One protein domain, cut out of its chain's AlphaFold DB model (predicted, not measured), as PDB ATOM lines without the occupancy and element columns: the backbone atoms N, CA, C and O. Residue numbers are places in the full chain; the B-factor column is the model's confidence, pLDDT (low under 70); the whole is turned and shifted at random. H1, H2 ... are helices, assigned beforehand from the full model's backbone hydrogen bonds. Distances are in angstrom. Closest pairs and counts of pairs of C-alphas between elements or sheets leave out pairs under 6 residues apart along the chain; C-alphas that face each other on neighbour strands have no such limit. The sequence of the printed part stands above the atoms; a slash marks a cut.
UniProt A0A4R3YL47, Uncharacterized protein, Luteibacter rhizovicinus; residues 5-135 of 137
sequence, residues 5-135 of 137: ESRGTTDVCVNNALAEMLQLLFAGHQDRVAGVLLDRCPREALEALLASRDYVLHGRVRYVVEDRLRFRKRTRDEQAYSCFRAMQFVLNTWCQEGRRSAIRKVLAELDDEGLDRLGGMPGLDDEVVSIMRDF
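Overview. This is residues 5 to 135 of the 137 residues of an uncharacterized protein of Luteibacter rhizovicinus (UniProt A0A4R3YL47). One long helix, H1, runs through the middle between two groups of shorter helices, H2, H3 and H4 on one side and H6, H7, H8 and H9 on the other. Its first residues, 5 to 9, stick out, and the small H5 sits at the rim. The printed part has 131 residues with nine named helices and no named strand, all helix. It is compact, with a radius of gyration of the C-alphas of 13.8 A and spans of 38 by 36 by 28 A.

Along the chain. Find C-alpha 5 at (7.659, -68.599, -36.520); from there H1, residues 5 to 27, runs 33.5 A. Read on through H2, residues 31 to 40, H3, 43 to 51, H4, 59 to 71, and H5, 74 to 77. Then come H6, 83 to 96, 20.2 A long, H7, 100 to 108, H8, 112 to 119, and H9, 126 to 133, ending at C-alpha 133, (-0.194, -57.659, -14.988).

Arrangement. Start at H1, the hub, touching six helices. H1, H2 and H6 form an up-and-down bundle, each running against the one before. H2 touches H6, closest at the C-alphas of Arg 40 and Ala 86, 5.5 A. Residues 15 to 19 of H1 touch H3, about perpendicular at 84 degrees; its closest C-alphas, Asn 15 and Leu 49, are 5.7 A apart. H3 and H4 form a hairpin, closest at C-alphas Leu 50 and Arg 62, 7.0 A. Residues 17 to 24 of H1 touch H7, closest at C-alphas Ala 17 and Val 106, 5.0 A. H8 and H9, a hairpin, only just touch, with 3 pairs of C-alphas within 8 A, the closest Gly 119 and Val 129, 6.0 A. H5 touches no helix. Every O i to N i+4 pair is within hydrogen-bond range in H1, H2, H3, H4, H7, H8 and H9, and 9 of 10 in H6; H5 is too short for one.

Size, cuts and confidence. The C-alphas of Lys 73 and Asp 134, the two farthest apart, are 39.6 A apart. The printed part has no cut and no long link. Look for pLDDT under 70 at residues 5 to 10, 75 and 77 to 80.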
ATOM      1  N   GLU A   5       9.045 -69.002 -36.810       42.84
ATOM      2  CA  GLU A   5       7.659 -68.599 -36.520       42.84
ATOM      3  C   GLU A   5       7.567 -67.557 -35.394       42.84
ATOM      4  O   GLU A   5       6.876 -66.557 -35.559       42.84
ATOM      5  N   SER A   6       8.348 -67.692 -34.313       45.16
ATOM      6  CA  SER A   6       8.321 -66.741 -33.185       45.16
ATOM      7  C   SER A   6       8.736 -65.320 -33.585       45.16
ATOM      8  O   SER A   6       8.116 -64.357 -33.155       45.16
ATOM      9  N   ARG A   7       9.727 -65.168 -34.481       49.28
ATOM     10  CA  ARG A   7      10.145 -63.840 -34.976       49.28
ATOM     11  C   ARG A   7       9.044 -63.133 -35.768       49.28
ATOM     12  O   ARG A   7       8.939 -61.917 -35.684       49.28
ATOM     13  N   GLY A   8       8.234 -63.886 -36.515       54.12
ATOM     14  CA  GLY A   8       7.133 -63.325 -37.295       54.12
ATOM     15  C   GLY A   8       6.010 -62.777 -36.414       54.12
ATOM     16  O   GLY A   8       5.495 -61.700 -36.687       54.12
ATOM     17  N   THR A   9       5.664 -63.481 -35.335       57.03
ATOM     18  CA  THR A   9       4.566 -63.083 -34.439       57.03
ATOM     19  C   THR A   9       4.923 -61.869 -33.582       57.03
ATOM     20  O   THR A   9       4.126 -60.932 -33.507       57.03
ATOM     21  N   THR A  10       6.138 -61.823 -33.024       58.97
ATOM     22  CA  THR A  10       6.592 -60.683 -32.210       58.97
ATOM     23  C   THR A  10       6.682 -59.393 -33.030       58.97
ATOM     24  O   THR A  10       6.366 -58.311 -32.538       58.97
ATOM     25  N   ASP A  11       7.086 -59.474 -34.300       72.69
ATOM     26  CA  ASP A  11       7.144 -58.291 -35.163       72.69
ATOM     27  C   ASP A  11       5.735 -57.777 -35.519       72.69
ATOM     28  O   ASP A  11       5.525 -56.568 -35.630       72.69
ATOM     29  N   VAL A  12       4.742 -58.667 -35.637       80.81
ATOM     30  CA  VAL A  12       3.344 -58.290 -35.904       80.81
ATOM     31  C   VAL A  12       2.700 -57.608 -34.695       80.81
ATOM     32  O   VAL A  12       2.144 -56.521 -34.854       80.81
ATOM     33  N   CYS A  13       2.811 -58.175 -33.487       86.50
ATOM     34  CA  CYS A  13       2.211 -57.587 -32.280       86.50
ATOM     35  C   CYS A  13       2.818 -56.206 -31.954       86.50
ATOM     36  O   CYS A  13       2.103 -55.252 -31.643       86.50
ATOM     37  N   VAL A  14       4.133 -56.043 -32.145       89.06
ATOM     38  CA  VAL A  14       4.824 -54.757 -31.966       89.06
ATOM     39  C   VAL A  14       4.356 -53.725 -32.986       89.06
ATOM     40  O   VAL A  14       4.164 -52.560 -32.631       89.06
ATOM     41  N   ASN A  15       4.153 -54.127 -34.243       89.38
ATOM     42  CA  ASN A  15       3.623 -53.230 -35.264       89.38
ATOM     43  C   ASN A  15       2.185 -52.808 -34.943       89.38
ATOM     44  O   ASN A  15       1.886 -51.621 -35.057       89.38
ATOM     45  N   ASN A  16       1.332 -53.721 -34.476       90.12
ATOM     46  CA  ASN A  16      -0.036 -53.403 -34.053       90.12
ATOM     47  C   ASN A  16      -0.043 -52.429 -32.868       90.12
ATOM     48  O   ASN A  16      -0.687 -51.382 -32.932       90.12
ATOM     49  N   ALA A  17       0.764 -52.694 -31.838       93.50
ATOM     50  CA  ALA A  17       0.908 -51.811 -30.682       93.50
ATOM     51  C   ALA A  17       1.420 -50.414 -31.076       93.50
ATOM     52  O   ALA A  17       0.923 -49.395 -30.589       93.50
ATOM     53  N   LEU A  18       2.396 -50.343 -31.991       93.56
ATOM     54  CA  LEU A  18       2.906 -49.079 -32.524       93.56
ATOM     55  C   LEU A  18       1.824 -48.317 -33.298       93.56
ATOM     56  O   LEU A  18       1.713 -47.092 -33.185       93.56
ATOM     57  N   ALA A  19       1.025 -49.034 -34.077       92.88
ATOM     58  CA  ALA A  19      -0.048 -48.470 -34.867       92.88
ATOM     59  C   ALA A  19      -1.174 -47.907 -33.989       92.88
ATOM     60  O   ALA A  19      -1.575 -46.755 -34.182       92.88
ATOM     61  N   GLU A  20      -1.627 -48.674 -32.995       95.12
ATOM     62  CA  GLU A  20      -2.625 -48.254 -32.003       95.12
ATOM     63  C   GLU A  20      -2.119 -47.031 -31.229       95.12
ATOM     64  O   GLU A  20      -2.828 -46.032 -31.083       95.12
ATOM     65  N   MET A  21      -0.841 -47.034 -30.830       96.44
ATOM     66  CA  MET A  21      -0.218 -45.891 -30.166       96.44
ATOM     67  C   MET A  21      -0.265 -44.630 -31.036       96.44
ATOM     68  O   MET A  21      -0.679 -43.572 -30.564       96.44
ATOM     69  N   LEU A  22       0.107 -44.725 -32.316       95.38
ATOM     70  CA  LEU A  22       0.044 -43.589 -33.239       95.38
ATOM     71  C   LEU A  22      -1.390 -43.085 -33.428       95.38
ATOM     72  O   LEU A  22      -1.613 -41.873 -33.405       95.38
ATOM     73  N   GLN A  23      -2.366 -43.984 -33.570       94.38
ATOM     74  CA  GLN A  23      -3.771 -43.594 -33.689       94.38
ATOM     75  C   GLN A  23      -4.258 -42.826 -32.460       94.38
ATOM     76  O   GLN A  23      -4.822 -41.739 -32.603       94.38
ATOM     77  N   LEU A  24      -3.987 -43.339 -31.259       95.81
ATOM     78  CA  LEU A  24      -4.375 -42.697 -30.004       95.81
ATOM     79  C   LEU A  24      -3.681 -41.345 -29.807       95.81
ATOM     80  O   LEU A  24      -4.321 -40.393 -29.356       95.81
ATOM     81  N   LEU A  25      -2.402 -41.225 -30.183       96.50
ATOM     82  CA  LEU A  25      -1.671 -39.957 -30.122       96.50
ATOM     83  C   LEU A  25      -2.298 -38.899 -31.036       96.50
ATOM     84  O   LEU A  25      -2.545 -37.778 -30.589       96.50
ATOM     85  N   PHE A  26      -2.598 -39.239 -32.292       93.50
ATOM     86  CA  PHE A  26      -3.211 -38.285 -33.221       93.50
ATOM     87  C   PHE A  26      -4.668 -37.972 -32.872       93.50
ATOM     88  O   PHE A  26      -5.074 -36.815 -32.985       93.50
ATOM     89  N   ALA A  27      -5.438 -38.953 -32.393       93.12
ATOM     90  CA  ALA A  27      -6.790 -38.724 -31.878       93.12
ATOM     91  C   ALA A  27      -6.786 -37.821 -30.631       93.12
ATOM     92  O   ALA A  27      -7.704 -37.032 -30.429       93.12
ATOM     93  N   GLY A  28      -5.733 -37.907 -29.813       94.19
ATOM     94  CA  GLY A  28      -5.519 -37.075 -28.633       94.19
ATOM     95  C   GLY A  28      -4.816 -35.739 -28.892       94.19
ATOM     96  O   GLY A  28      -4.449 -35.086 -27.916       94.19
ATOM     97  N   HIS A  29      -4.596 -35.344 -30.154       93.19
ATOM     98  CA  HIS A  29      -3.851 -34.131 -30.540       93.19
ATOM     99  C   HIS A  29      -2.437 -34.038 -29.934       93.19
ATOM    100  O   HIS A  29      -1.928 -32.959 -29.631       93.19
ATOM    101  N   GLN A  30      -1.780 -35.183 -29.743       94.88
ATOM    102  CA  GLN A  30      -0.436 -35.284 -29.179       94.88
ATOM    103  C   GLN A  30       0.642 -35.344 -30.271       94.88
ATOM    104  O   GLN A  30       1.564 -36.161 -30.209       94.88
ATOM    105  N   ASP A  31       0.560 -34.460 -31.273       92.69
ATOM    106  CA  ASP A  31       1.435 -34.478 -32.456       92.69
ATOM    107  C   ASP A  31       2.932 -34.390 -32.090       92.69
ATOM    108  O   ASP A  31       3.780 -34.991 -32.751       92.69
ATOM    109  N   ARG A  32       3.278 -33.701 -30.990       93.06
ATOM    110  CA  ARG A  32       4.665 -33.628 -30.494       93.06
ATOM    111  C   ARG A  32       5.178 -34.980 -29.999       93.06
ATOM    112  O   ARG A  32       6.306 -35.350 -30.321       93.06
ATOM    113  N   VAL A  33       4.375 -35.706 -29.222       94.88
ATOM    114  CA  VAL A  33       4.743 -37.029 -28.694       94.88
ATOM    115  C   VAL A  33       4.795 -38.042 -29.839       94.88
ATOM    116  O   VAL A  33       5.765 -38.794 -29.933       94.88
ATOM    117  N   ALA A  34       3.842 -37.977 -30.776       94.38
ATOM    118  CA  ALA A  34       3.862 -38.768 -32.007       94.38
ATOM    119  C   ALA A  34       5.128 -38.515 -32.833       94.38
ATOM    120  O   ALA A  34       5.775 -39.460 -33.270       94.38
ATOM    121  N   GLY A  35       5.539 -37.255 -32.989       92.00
ATOM    122  CA  GLY A  35       6.779 -36.913 -33.686       92.00
ATOM    123  C   GLY A  35       8.025 -37.518 -33.031       92.00
ATOM    124  O   GLY A  35       8.912 -37.989 -33.739       92.00
ATOM    125  N   VAL A  36       8.084 -37.553 -31.696       92.38
ATOM    126  CA  VAL A  36       9.196 -38.178 -30.959       92.38
ATOM    127  C   VAL A  36       9.190 -39.697 -31.119       92.38
ATOM    128  O   VAL A  36      10.248 -40.275 -31.360       92.38
ATOM    129  N   LEU A  37       8.021 -40.338 -31.026       94.00
ATOM    130  CA  LEU A  37       7.864 -41.772 -31.282       94.00
ATOM    131  C   LEU A  37       8.352 -42.119 -32.696       94.00
ATOM    132  O   LEU A  37       9.244 -42.949 -32.863       94.00
ATOM    133  N   LEU A  38       7.843 -41.394 -33.694       93.12
ATOM    134  CA  LEU A  38       8.213 -41.567 -35.095       93.12
ATOM    135  C   LEU A  38       9.670 -41.245 -35.384       93.12
ATOM    136  O   LEU A  38      10.163 -41.719 -36.389       93.12
ATOM    137  N   ASP A  39      10.368 -40.444 -34.581       90.44
ATOM    138  CA  ASP A  39      11.807 -40.203 -34.750       90.44
ATOM    139  C   ASP A  39      12.672 -41.274 -34.089       90.44
ATOM    140  O   ASP A  39      13.801 -41.493 -34.517       90.44
ATOM    141  N   ARG A  40      12.153 -41.921 -33.042       90.50
ATOM    142  CA  ARG A  40      12.881 -42.901 -32.231       90.50
ATOM    143  C   ARG A  40      12.672 -44.340 -32.682       90.50
ATOM    144  O   ARG A  40      13.482 -45.179 -32.308       90.50
ATOM    145  N   CYS A  41      11.628 -44.627 -33.456       91.56
ATOM    146  CA  CYS A  41      11.420 -45.949 -34.040       91.56
ATOM    147  C   CYS A  41      12.416 -46.239 -35.180       91.56
ATOM    148  O   CYS A  41      12.728 -45.326 -35.961       91.56
ATOM    149  N   PRO A  42      12.872 -47.496 -35.339       88.75
ATOM    150  CA  PRO A  42      13.661 -47.913 -36.493       88.75
ATOM    151  C   PRO A  42      12.893 -47.675 -37.789       88.75
ATOM    152  O   PRO A  42      11.661 -47.755 -37.820       88.75
ATOM    153  N   ARG A  43      13.621 -47.373 -38.863       90.25
ATOM    154  CA  ARG A  43      13.024 -47.140 -40.180       90.25
ATOM    155  C   ARG A  43      12.263 -48.370 -40.661       90.25
ATOM    156  O   ARG A  43      11.131 -48.249 -41.115       90.25
ATOM    157  N   GLU A  44      12.873 -49.532 -40.481       87.88
ATOM    158  CA  GLU A  44      12.370 -50.835 -40.905       87.88
ATOM    159  C   GLU A  44      11.019 -51.140 -40.257       87.88
ATOM    160  O   GLU A  44      10.115 -51.639 -40.917       87.88
ATOM    161  N   ALA A  45      10.841 -50.770 -38.986       88.56
ATOM    162  CA  ALA A  45       9.572 -50.949 -38.286       88.56
ATOM    163  C   ALA A  45       8.469 -50.031 -38.833       88.56
ATOM    164  O   ALA A  45       7.325 -50.450 -38.981       88.56
ATOM    165  N   LEU A  46       8.802 -48.784 -39.178       90.81
ATOM    166  CA  LEU A  46       7.843 -47.860 -39.791       90.81
ATOM    167  C   LEU A  46       7.471 -48.287 -41.219       90.81
ATOM    168  O   LEU A  46       6.323 -48.136 -41.630       90.81
ATOM    169  N   GLU A  47       8.422 -48.835 -41.973       90.69
ATOM    170  CA  GLU A  47       8.173 -49.402 -43.301       90.69
ATOM    171  C   GLU A  47       7.315 -50.675 -43.211       90.69
ATOM    172  O   GLU A  47       6.339 -50.801 -43.954       90.69
ATOM    173  N   ALA A  48       7.601 -51.566 -42.255       88.50
ATOM    174  CA  ALA A  48       6.787 -52.749 -41.975       88.50
ATOM    175  C   ALA A  48       5.355 -52.367 -41.572       88.50
ATOM    176  O   ALA A  48       4.393 -52.941 -42.080       88.50
ATOM    177  N   LEU A  49       5.207 -51.332 -40.742       89.25
ATOM    178  CA  LEU A  49       3.913 -50.777 -40.368       89.25
ATOM    179  C   LEU A  49       3.114 -50.285 -41.591       89.25
ATOM    180  O   LEU A  49       1.918 -50.547 -41.691       89.25
ATOM    181  N   LEU A  50       3.755 -49.594 -42.542       89.19
ATOM    182  CA  LEU A  50       3.096 -49.124 -43.770       89.19
ATOM    183  C   LEU A  50       2.731 -50.250 -44.746       89.19
ATOM    184  O   LEU A  50       1.798 -50.081 -45.547       89.19
ATOM    185  N   ALA A  51       3.485 -51.348 -44.707       86.62
ATOM    186  CA  ALA A  51       3.305 -52.531 -45.540       86.62
ATOM    187  C   ALA A  51       2.335 -53.563 -44.937       86.62
ATOM    188  O   ALA A  51       1.897 -54.464 -45.657       86.62
ATOM    189  N   SER A  52       1.997 -53.437 -43.648       81.81
ATOM    190  CA  SER A  52       1.095 -54.355 -42.952       81.81
ATOM    191  C   SER A  52      -0.286 -54.386 -43.609       81.81
ATOM    192  O   SER A  52      -0.872 -53.350 -43.930       81.81
ATOM    193  N   ARG A  53      -0.802 -55.602 -43.820       70.75
ATOM    194  CA  ARG A  53      -2.169 -55.848 -44.308       70.75
ATOM    195  C   ARG A  53      -3.153 -56.101 -43.174       70.75
ATOM    196  O   ARG A  53      -4.350 -55.927 -43.376       70.75
ATOM    197  N   ASP A  54      -2.636 -56.486 -42.013       70.25
ATOM    198  CA  ASP A  54      -3.430 -56.880 -40.852       70.25
ATOM    199  C   ASP A  54      -3.880 -55.666 -40.037       70.25
ATOM    200  O   ASP A  54      -4.878 -55.727 -39.326       70.25
ATOM    201  N   TYR A  55      -3.191 -54.530 -40.198       71.19
ATOM    202  CA  TYR A  55      -3.513 -53.296 -39.500       71.19
ATOM    203  C   TYR A  55      -3.609 -52.106 -40.457       71.19
ATOM    204  O   TYR A  55      -2.635 -51.694 -41.089       71.19
ATOM    205  N   VAL A  56      -4.797 -51.502 -40.539       72.25
ATOM    206  CA  VAL A  56      -5.046 -50.353 -41.414       72.25
ATOM    207  C   VAL A  56      -4.812 -49.055 -40.646       72.25
ATOM    208  O   VAL A  56      -5.612 -48.644 -39.807       72.25
ATOM    209  N   LEU A  57      -3.723 -48.357 -40.971       81.81
ATOM    210  CA  LEU A  57      -3.534 -46.981 -40.521       81.81
ATOM    211  C   LEU A  57      -4.582 -46.060 -41.155       81.81
ATOM    212  O   LEU A  57      -4.734 -46.014 -42.377       81.81
ATOM    213  N   HIS A  58      -5.238 -45.245 -40.327       84.44
ATOM    214  CA  HIS A  58      -6.081 -44.156 -40.812       84.44
ATOM    215  C   HIS A  58      -5.285 -43.222 -41.736       84.44
ATOM    216  O   HIS A  58      -4.113 -42.940 -41.478       84.44
ATOM    217  N   GLY A  59      -5.934 -42.680 -42.775       83.44
ATOM    218  CA  GLY A  59      -5.269 -41.917 -43.841       83.44
ATOM    219  C   GLY A  59      -4.353 -40.786 -43.354       83.44
ATOM    220  O   GLY A  59      -3.255 -40.627 -43.876       83.44
ATOM    221  N   ARG A  60      -4.743 -40.057 -42.295       87.94
ATOM    222  CA  ARG A  60      -3.884 -39.027 -41.677       87.94
ATOM    223  C   ARG A  60      -2.631 -39.621 -41.033       87.94
ATOM    224  O   ARG A  60      -1.548 -39.083 -41.221       87.94
ATOM    225  N   VAL A  61      -2.775 -40.706 -40.272       89.56
ATOM    226  CA  VAL A  61      -1.646 -41.359 -39.592       89.56
ATOM    227  C   VAL A  61      -0.682 -41.924 -40.628       89.56
ATOM    228  O   VAL A  61       0.513 -41.656 -40.556       89.56
ATOM    229  N   ARG A  62      -1.216 -42.616 -41.642       91.75
ATOM    230  CA  ARG A  62      -0.436 -43.140 -42.765       91.75
ATOM    231  C   ARG A  62       0.362 -42.037 -43.460       91.75
ATOM    232  O   ARG A  62       1.574 -42.169 -43.592       91.75
ATOM    233  N   TYR A  63      -0.301 -40.938 -43.822       90.56
ATOM    234  CA  TYR A  63       0.341 -39.796 -44.470       90.56
ATOM    235  C   TYR A  63       1.497 -39.233 -43.637       90.56
ATOM    236  O   TYR A  63       2.575 -38.995 -44.170       90.56
ATOM    237  N   VAL A  64       1.311 -39.058 -42.324       90.88
ATOM    238  CA  VAL A  64       2.375 -38.523 -41.462       90.88
ATOM    239  C   VAL A  64       3.561 -39.486 -41.357       90.88
ATOM    240  O   VAL A  64       4.704 -39.033 -41.354       90.88
ATOM    241  N   VAL A  65       3.322 -40.800 -41.305       91.75
ATOM    242  CA  VAL A  65       4.402 -41.801 -41.305       91.75
ATOM    243  C   VAL A  65       5.172 -41.765 -42.632       91.75
ATOM    244  O   VAL A  65       6.403 -41.703 -42.618       91.75
ATOM    245  N   GLU A  66       4.467 -41.743 -43.768       93.19
ATOM    246  CA  GLU A  66       5.062 -41.653 -45.112       93.19
ATOM    247  C   GLU A  66       5.884 -40.366 -45.284       93.19
ATOM    248  O   GLU A  66       7.041 -40.413 -45.712       93.19
ATOM    249  N   ASP A  67       5.320 -39.222 -44.894       92.56
ATOM    250  CA  ASP A  67       5.990 -37.923 -44.940       92.56
ATOM    251  C   ASP A  67       7.251 -37.921 -44.064       92.56
ATOM    252  O   ASP A  67       8.340 -37.529 -44.503       92.56
ATOM    253  N   ARG A  68       7.153 -38.471 -42.845       90.44
ATOM    254  CA  ARG A  68       8.291 -38.544 -41.927       90.44
ATOM    255  C   ARG A  68       9.416 -39.410 -42.481       90.44
ATOM    256  O   ARG A  68      10.568 -38.992 -42.400       90.44
ATOM    257  N   LEU A  69       9.102 -40.569 -43.061       90.12
ATOM    258  CA  LEU A  69      10.081 -41.467 -43.682       90.12
ATOM    259  C   LEU A  69      10.754 -40.851 -44.910       90.12
ATOM    260  O   LEU A  69      11.958 -41.040 -45.114       90.12
ATOM    261  N   ARG A  70       9.997 -40.090 -45.710       90.62
ATOM    262  CA  ARG A  70      10.507 -39.394 -46.896       90.62
ATOM    263  C   ARG A  70      11.549 -38.337 -46.540       90.62
ATOM    264  O   ARG A  70      12.540 -38.198 -47.253       90.62
ATOM    265  N   PHE A  71      11.337 -37.605 -45.449       87.12
ATOM    266  CA  PHE A  71      12.210 -36.503 -45.029       87.12
ATOM    267  C   PHE A  71      13.194 -36.870 -43.911       87.12
ATOM    268  O   PHE A  71      13.938 -36.008 -43.425       87.12
ATOM    269  N   ARG A  72      13.236 -38.139 -43.486       85.38
ATOM    270  CA  ARG A  72      14.144 -38.578 -42.427       85.38
ATOM    271  C   ARG A  72      15.598 -38.548 -42.909       85.38
ATOM    272  O   ARG A  72      15.950 -39.118 -43.937       85.38
ATOM    273  N   LYS A  73      16.467 -37.893 -42.131       80.69
ATOM    274  CA  LYS A  73      17.920 -37.887 -42.357       80.69
ATOM    275  C   LYS A  73      18.550 -39.186 -41.855       80.69
ATOM    276  O   LYS A  73      18.206 -39.635 -40.767       80.69
ATOM    277  N   ARG A  74      19.571 -39.679 -42.562       73.06
ATOM    278  CA  ARG A  74      20.328 -40.897 -42.214       73.06
ATOM    279  C   ARG A  74      20.889 -40.902 -40.782       73.06
ATOM    280  O   ARG A  74      20.831 -41.920 -40.111       73.06
ATOM    281  N   THR A  75      21.318 -39.748 -40.262       68.56
ATOM    282  CA  THR A  75      21.806 -39.615 -38.872       68.56
ATOM    283  C   THR A  75      20.735 -39.947 -37.823       68.56
ATOM    284  O   THR A  75      21.067 -40.284 -36.694       68.56
ATOM    285  N   ARG A  76      19.441 -39.836 -38.162       71.50
ATOM    286  CA  ARG A  76      18.350 -40.231 -37.257       71.50
ATOM    287  C   ARG A  76      18.113 -41.734 -37.247       71.50
ATOM    288  O   ARG A  76      17.728 -42.248 -36.208       71.50
ATOM    289  N   ASP A  77      18.368 -42.422 -38.356       68.94
ATOM    290  CA  ASP A  77      18.265 -43.884 -38.402       68.94
ATOM    291  C   ASP A  77      19.336 -44.529 -37.508       68.94
ATOM    292  O   ASP A  77      19.049 -45.466 -36.772       68.94
ATOM    293  N   GLU A  78      20.538 -43.946 -37.460       66.25
ATOM    294  CA  GLU A  78      21.636 -44.382 -36.578       66.25
ATOM    295  C   GLU A  78      21.359 -44.149 -35.081       66.25
ATOM    296  O   GLU A  78      21.981 -44.778 -34.228       66.25
ATOM    297  N   GLN A  79      20.431 -43.247 -34.750       68.00
ATOM    298  CA  GLN A  79      20.028 -42.920 -33.375       68.00
ATOM    299  C   GLN A  79      18.693 -43.561 -32.977       68.00
ATOM    300  O   GLN A  79      18.204 -43.317 -31.869       68.00
ATOM    301  N   ALA A  80      18.082 -44.347 -33.868       65.25
ATOM    302  CA  ALA A  80      16.834 -45.025 -33.573       65.25
ATOM    303  C   ALA A  80      17.036 -46.028 -32.430       65.25
ATOM    304  O   ALA A  80      18.024 -46.760 -32.361       65.25
ATOM    305  N   TYR A  81      16.074 -46.062 -31.516       79.00
ATOM    306  CA  TYR A  81      16.004 -47.093 -30.494       79.00
ATOM    307  C   TYR A  81      15.174 -48.269 -31.010       79.00
ATOM    308  O   TYR A  81      14.503 -48.171 -32.033       79.00
ATOM    309  N   SER A  82      15.150 -49.381 -30.275       87.81
ATOM    310  CA  SER A  82      14.136 -50.412 -30.517       87.81
ATOM    311  C   SER A  82      12.720 -49.833 -30.365       87.81
ATOM    312  O   SER A  82      12.506 -48.920 -29.558       87.81
ATOM    313  N   CYS A  83      11.736 -50.396 -31.079       89.94
ATOM    314  CA  CYS A  83      10.328 -49.997 -30.949       89.94
ATOM    315  C   CYS A  83       9.863 -49.999 -29.492       89.94
ATOM    316  O   CYS A  83       9.270 -49.026 -29.044       89.94
ATOM    317  N   PHE A  84      10.240 -51.021 -28.718       92.56
ATOM    318  CA  PHE A  84       9.925 -51.101 -27.292       92.56
ATOM    319  C   PHE A  84      10.439 -49.904 -26.483       92.56
ATOM    320  O   PHE A  84       9.725 -49.391 -25.630       92.56
ATOM    321  N   ARG A  85      11.644 -49.392 -26.767       93.12
ATOM    322  CA  ARG A  85      12.170 -48.203 -26.076       93.12
ATOM    323  C   ARG A  85      11.483 -46.916 -26.531       93.12
ATOM    324  O   ARG A  85      11.284 -46.013 -25.720       93.12
ATOM    325  N   ALA A  86      11.098 -46.825 -27.799       93.19
ATOM    326  CA  ALA A  86      10.295 -45.705 -28.281       93.19
ATOM    327  C   ALA A  86       8.885 -45.715 -27.649       93.19
ATOM    328  O   ALA A  86       8.416 -44.677 -27.185       93.19
ATOM    329  N   MET A  87       8.265 -46.892 -27.534       95.19
ATOM    330  CA  MET A  87       6.981 -47.104 -26.862       95.19
ATOM    331  C   MET A  87       7.054 -46.820 -25.361       95.19
ATOM    332  O   MET A  87       6.193 -46.114 -24.847       95.19
ATOM    333  N   GLN A  88       8.095 -47.292 -24.667       96.19
ATOM    334  CA  GLN A  88       8.329 -47.033 -23.240       96.19
ATOM    335  C   GLN A  88       8.253 -45.535 -22.922       96.19
ATOM    336  O   GLN A  88       7.610 -45.135 -21.955       96.19
ATOM    337  N   PHE A  89       8.860 -44.690 -23.763       96.06
ATOM    338  CA  PHE A  89       8.790 -43.240 -23.596       96.06
ATOM    339  C   PHE A  89       7.344 -42.717 -23.618       96.06
ATOM    340  O   PHE A  89       6.970 -41.903 -22.772       96.06
ATOM    341  N   VAL A  90       6.527 -43.184 -24.563       97.50
ATOM    342  CA  VAL A  90       5.125 -42.761 -24.683       97.50
ATOM    343  C   VAL A  90       4.286 -43.312 -23.536       97.50
ATOM    344  O   VAL A  90       3.518 -42.559 -22.948       97.50
ATOM    345  N   LEU A  91       4.470 -44.581 -23.168       97.75
ATOM    346  CA  LEU A  91       3.751 -45.216 -22.062       97.75
ATOM    347  C   LEU A  91       4.008 -44.495 -20.736       97.75
ATOM    348  O   LEU A  91       3.058 -44.170 -20.030       97.75
ATOM    349  N   ASN A  92       5.265 -44.158 -20.442       97.69
ATOM    350  CA  ASN A  92       5.609 -43.380 -19.252       97.69
ATOM    351  C   ASN A  92       5.009 -41.967 -19.304       97.69
ATOM    352  O   ASN A  92       4.497 -41.478 -18.300       97.69
ATOM    353  N   THR A  93       5.024 -41.320 -20.475       97.50
ATOM    354  CA  THR A  93       4.399 -39.996 -20.659       97.50
ATOM    355  C   THR A  93       2.894 -40.065 -20.386       97.50
ATOM    356  O   THR A  93       2.358 -39.285 -19.606       97.50
ATOM    357  N   TRP A  94       2.202 -41.046 -20.965       98.06
ATOM    358  CA  TRP A  94       0.779 -41.278 -20.724       98.06
ATOM    359  C   TRP A  94       0.466 -41.652 -19.283       98.06
ATOM    360  O   TRP A  94      -0.590 -41.263 -18.787       98.06
ATOM    361  N   CYS A  95       1.361 -42.374 -18.609       96.88
ATOM    362  CA  CYS A  95       1.205 -42.703 -17.200       96.88
ATOM    363  C   CYS A  95       1.180 -41.423 -16.356       96.88
ATOM    364  O   CYS A  95       0.224 -41.186 -15.617       96.88
ATOM    365  N   GLN A  96       2.161 -40.542 -16.571       96.38
ATOM    366  CA  GLN A  96       2.252 -39.239 -15.906       96.38
ATOM    367  C   GLN A  96       1.049 -38.332 -16.212       96.38
ATOM    368  O   GLN A  96       0.625 -37.554 -15.362       96.38
ATOM    369  N   GLU A  97       0.464 -38.455 -17.404       95.88
ATOM    370  CA  GLU A  97      -0.751 -37.738 -17.808       95.88
ATOM    371  C   GLU A  97      -2.062 -38.402 -17.334       95.88
ATOM    372  O   GLU A  97      -3.146 -37.889 -17.614       95.88
ATOM    373  N   GLY A  98      -2.006 -39.553 -16.654       96.00
ATOM    374  CA  GLY A  98      -3.186 -40.285 -16.179       96.00
ATOM    375  C   GLY A  98      -3.982 -41.015 -17.272       96.00
ATOM    376  O   GLY A  98      -5.132 -41.405 -17.055       96.00
ATOM    377  N   ARG A  99      -3.400 -41.247 -18.455       96.56
ATOM    378  CA  ARG A  99      -4.057 -41.852 -19.634       96.56
ATOM    379  C   ARG A  99      -4.067 -43.384 -19.605       96.56
ATOM    380  O   ARG A  99      -3.726 -44.047 -20.586       96.56
ATOM    381  N   ARG A 100      -4.524 -43.965 -18.495       96.38
ATOM    382  CA  ARG A 100      -4.543 -45.426 -18.275       96.38
ATOM    383  C   ARG A 100      -5.279 -46.204 -19.368       96.38
ATOM    384  O   ARG A 100      -4.830 -47.274 -19.759       96.38
ATOM    385  N   SER A 101      -6.377 -45.666 -19.904       96.88
ATOM    386  CA  SER A 101      -7.132 -46.330 -20.976       96.88
ATOM    387  C   SER A 101      -6.345 -46.434 -22.286       96.88
ATOM    388  O   SER A 101      -6.478 -47.429 -22.988       96.88
ATOM    389  N   ALA A 102      -5.512 -45.438 -22.610       97.50
ATOM    390  CA  ALA A 102      -4.652 -45.484 -23.794       97.50
ATOM    391  C   ALA A 102      -3.517 -46.502 -23.612       97.50
ATOM    392  O   ALA A 102      -3.241 -47.281 -24.520       97.50
ATOM    393  N   ILE A 103      -2.932 -46.554 -22.409       97.81
ATOM    394  CA  ILE A 103      -1.942 -47.571 -22.034       97.81
ATOM    395  C   ILE A 103      -2.532 -48.975 -22.207       97.81
ATOM    396  O   ILE A 103      -1.955 -49.789 -22.917       97.81
ATOM    397  N   ARG A 104      -3.713 -49.243 -21.631       97.62
ATOM    398  CA  ARG A 104      -4.381 -50.552 -21.736       97.62
ATOM    399  C   ARG A 104      -4.616 -50.986 -23.180       97.62
ATOM    400  O   ARG A 104      -4.360 -52.137 -23.495       97.62
ATOM    401  N   LYS A 105      -5.077 -50.077 -24.044       96.81
ATOM    402  CA  LYS A 105      -5.300 -50.382 -25.465       96.81
ATOM    403  C   LYS A 105      -4.023 -50.820 -26.170       96.81
ATOM    404  O   LYS A 105      -4.031 -51.838 -26.835       96.81
ATOM    405  N   VAL A 106      -2.920 -50.101 -25.964       96.06
ATOM    406  CA  VAL A 106      -1.633 -50.471 -26.570       96.06
ATOM    407  C   VAL A 106      -1.105 -51.794 -26.017       96.06
ATOM    408  O   VAL A 106      -0.584 -52.602 -26.775       96.06
ATOM    409  N   LEU A 107      -1.222 -52.023 -24.707       96.06
ATOM    410  CA  LEU A 107      -0.762 -53.269 -24.091       96.06
ATOM    411  C   LEU A 107      -1.567 -54.488 -24.557       96.06
ATOM    412  O   LEU A 107      -0.999 -55.567 -24.637       96.06
ATOM    413  N   ALA A 108      -2.846 -54.310 -24.900       95.06
ATOM    414  CA  ALA A 108      -3.698 -55.373 -25.431       95.06
ATOM    415  C   ALA A 108      -3.257 -55.886 -26.814       95.06
ATOM    416  O   ALA A 108      -3.625 -56.993 -27.192       95.06
ATOM    417  N   GLU A 109      -2.475 -55.096 -27.558       93.81
ATOM    418  CA  GLU A 109      -1.944 -55.482 -28.872       93.81
ATOM    419  C   GLU A 109      -0.645 -56.297 -28.781       93.81
ATOM    420  O   GLU A 109      -0.174 -56.820 -29.791       93.81
ATOM    421  N   LEU A 110      -0.037 -56.381 -27.592       92.81
ATOM    422  CA  LEU A 110       1.180 -57.153 -27.358       92.81
ATOM    423  C   LEU A 110       0.838 -58.580 -26.922       92.81
ATOM    424  O   LEU A 110      -0.088 -58.803 -26.147       92.81
ATOM    425  N   ASP A 111       1.637 -59.533 -27.389       92.00
ATOM    426  CA  ASP A 111       1.634 -60.903 -26.883       92.00
ATOM    427  C   ASP A 111       2.425 -61.019 -25.568       92.00
ATOM    428  O   ASP A 111       3.074 -60.068 -25.116       92.00
ATOM    429  N   ASP A 112       2.393 -62.201 -24.948       91.25
ATOM    430  CA  ASP A 112       3.083 -62.461 -23.679       91.25
ATOM    431  C   ASP A 112       4.586 -62.157 -23.759       91.25
ATOM    432  O   ASP A 112       5.143 -61.536 -22.851       91.25
ATOM    433  N   GLU A 113       5.237 -62.516 -24.872       90.75
ATOM    434  CA  GLU A 113       6.658 -62.230 -25.099       90.75
ATOM    435  C   GLU A 113       6.923 -60.720 -25.188       90.75
ATOM    436  O   GLU A 113       7.857 -60.205 -24.565       90.75
ATOM    437  N   GLY A 114       6.092 -59.980 -25.927       91.19
ATOM    438  CA  GLY A 114       6.169 -58.528 -26.028       91.19
ATOM    439  C   GLY A 114       5.940 -57.841 -24.683       91.19
ATOM    440  O   GLY A 114       6.674 -56.909 -24.331       91.19
ATOM    441  N   LEU A 115       4.981 -58.332 -23.895       93.75
ATOM    442  CA  LEU A 115       4.735 -57.861 -22.534       93.75
ATOM    443  C   LEU A 115       5.926 -58.168 -21.618       93.75
ATOM    444  O   LEU A 115       6.330 -57.299 -20.851       93.75
ATOM    445  N   ASP A 116       6.508 -59.365 -21.665       91.94
ATOM    446  CA  ASP A 116       7.692 -59.718 -20.866       91.94
ATOM    447  C   ASP A 116       8.895 -58.858 -21.223       91.94
ATOM    448  O   ASP A 116       9.571 -58.311 -20.344       91.94
ATOM    449  N   ARG A 117       9.118 -58.659 -22.519       91.81
ATOM    450  CA  ARG A 117      10.205 -57.825 -23.009       91.81
ATOM    451  C   ARG A 117      10.051 -56.380 -22.566       91.81
ATOM    452  O   ARG A 117      11.041 -55.792 -22.139       91.81
ATOM    453  N   LEU A 118       8.846 -55.817 -22.654       92.50
ATOM    454  CA  LEU A 118       8.558 -54.462 -22.186       92.50
ATOM    455  C   LEU A 118       8.707 -54.359 -20.659       92.50
ATOM    456  O   LEU A 118       9.362 -53.438 -20.177       92.50
ATOM    457  N   GLY A 119       8.170 -55.324 -19.908       92.62
ATOM    458  CA  GLY A 119       8.189 -55.341 -18.442       92.62
ATOM    459  C   GLY A 119       9.592 -55.484 -17.847       92.62
ATOM    460  O   GLY A 119       9.857 -54.966 -16.766       92.62
ATOM    461  N   GLY A 120      10.513 -56.128 -18.566       91.31
ATOM    462  CA  GLY A 120      11.924 -56.226 -18.187       91.31
ATOM    463  C   GLY A 120      12.762 -54.976 -18.485       91.31
ATOM    464  O   GLY A 120      13.961 -54.965 -18.195       91.31
ATOM    465  N   MET A 121      12.191 -53.927 -19.092       93.69
ATOM    466  CA  MET A 121      12.965 -52.751 -19.488       93.69
ATOM    467  C   MET A 121      13.265 -51.819 -18.311       93.69
ATOM    468  O   MET A 121      12.348 -51.366 -17.625       93.69
ATOM    469  N   PRO A 122      14.534 -51.406 -18.128       93.31
ATOM    470  CA  PRO A 122      14.872 -50.422 -17.111       93.31
ATOM    471  C   PRO A 122      14.216 -49.074 -17.428       93.31
ATOM    472  O   PRO A 122      14.273 -48.595 -18.565       93.31
ATOM    473  N   GLY A 123      13.624 -48.455 -16.405       92.88
ATOM    474  CA  GLY A 123      12.971 -47.150 -16.500       92.88
ATOM    475  C   GLY A 123      11.531 -47.185 -17.015       92.88
ATOM    476  O   GLY A 123      11.008 -46.129 -17.357       92.88
ATOM    477  N   LEU A 124      10.897 -48.359 -17.125       96.25
ATOM    478  CA  LEU A 124       9.449 -48.436 -17.328       96.25
ATOM    479  C   LEU A 124       8.759 -48.041 -16.017       96.25
ATOM    480  O   LEU A 124       9.213 -48.437 -14.947       96.25
ATOM    481  N   ASP A 125       7.712 -47.229 -16.106       96.75
ATOM    482  CA  ASP A 125       6.978 -46.758 -14.934       96.75
ATOM    483  C   ASP A 125       6.251 -47.917 -14.219       96.75
ATOM    484  O   ASP A 125       5.624 -48.760 -14.871       96.75
ATOM    485  N   ASP A 126       6.326 -47.960 -12.884       95.06
ATOM    486  CA  ASP A 126       5.768 -49.047 -12.064       95.06
ATOM    487  C   ASP A 126       4.251 -49.201 -12.238       95.06
ATOM    488  O   ASP A 126       3.719 -50.310 -12.159       95.06
ATOM    489  N   GLU A 127       3.537 -48.112 -12.523       95.81
ATOM    490  CA  GLU A 127       2.101 -48.166 -12.792       95.81
ATOM    491  C   GLU A 127       1.814 -48.806 -14.156       95.81
ATOM    492  O   GLU A 127       0.836 -49.540 -14.302       95.81
ATOM    493  N   VAL A 128       2.680 -48.604 -15.156       96.31
ATOM    494  CA  VAL A 128       2.561 -49.314 -16.441       96.31
ATOM    495  C   VAL A 128       2.792 -50.808 -16.221       96.31
ATOM    496  O   VAL A 128       1.995 -51.614 -16.698       96.31
ATOM    497  N   VAL A 129       3.810 -51.179 -15.435       95.31
ATOM    498  CA  VAL A 129       4.060 -52.579 -15.039       95.31
ATOM    499  C   VAL A 129       2.855 -53.168 -14.304       95.31
ATOM    500  O   VAL A 129       2.477 -54.311 -14.559       95.31
ATOM    501  N   SER A 130       2.233 -52.395 -13.412       94.75
ATOM    502  CA  SER A 130       1.020 -52.795 -12.697       94.75
ATOM    503  C   SER A 130      -0.127 -53.099 -13.668       94.75
ATOM    504  O   SER A 130      -0.676 -54.196 -13.632       94.75
ATOM    505  N   ILE A 131      -0.416 -52.194 -14.613       95.44
ATOM    506  CA  ILE A 131      -1.463 -52.386 -15.633       95.44
ATOM    507  C   ILE A 131      -1.170 -53.606 -16.520       95.44
ATOM    508  O   ILE A 131      -2.091 -54.339 -16.872       95.44
ATOM    509  N   MET A 132       0.093 -53.850 -16.879       94.38
ATOM    510  CA  MET A 132       0.485 -55.004 -17.699       94.38
ATOM    511  C   MET A 132       0.140 -56.345 -17.047       94.38
ATOM    512  O   MET A 132      -0.157 -57.305 -17.754       94.38
ATOM    513  N   ARG A 133       0.154 -56.426 -15.711       90.88
ATOM    514  CA  ARG A 133      -0.194 -57.659 -14.988       90.88
ATOM    515  C   ARG A 133      -1.661 -58.045 -15.149       90.88
ATOM    516  O   ARG A 133      -1.968 -59.223 -15.008       90.88
ATOM    517  N   ASP A 134      -2.540 -57.103 -15.487       91.38
ATOM    518  CA  ASP A 134      -3.961 -57.390 -15.726       91.38
ATOM    519  C   ASP A 134      -4.189 -58.244 -16.981       91.38
ATOM    520  O   ASP A 134      -5.226 -58.886 -17.098       91.38
ATOM    521  N   PHE A 135      -3.230 -58.266 -17.911       87.12
ATOM    522  CA  PHE A 135      -3.312 -59.038 -19.154       87.12
ATOM    523  C   PHE A 135      -2.751 -60.460 -19.021       87.12
ATOM    524  O   PHE A 135      -2.847 -61.239 -19.960       87.12
TER     525      PHE A 135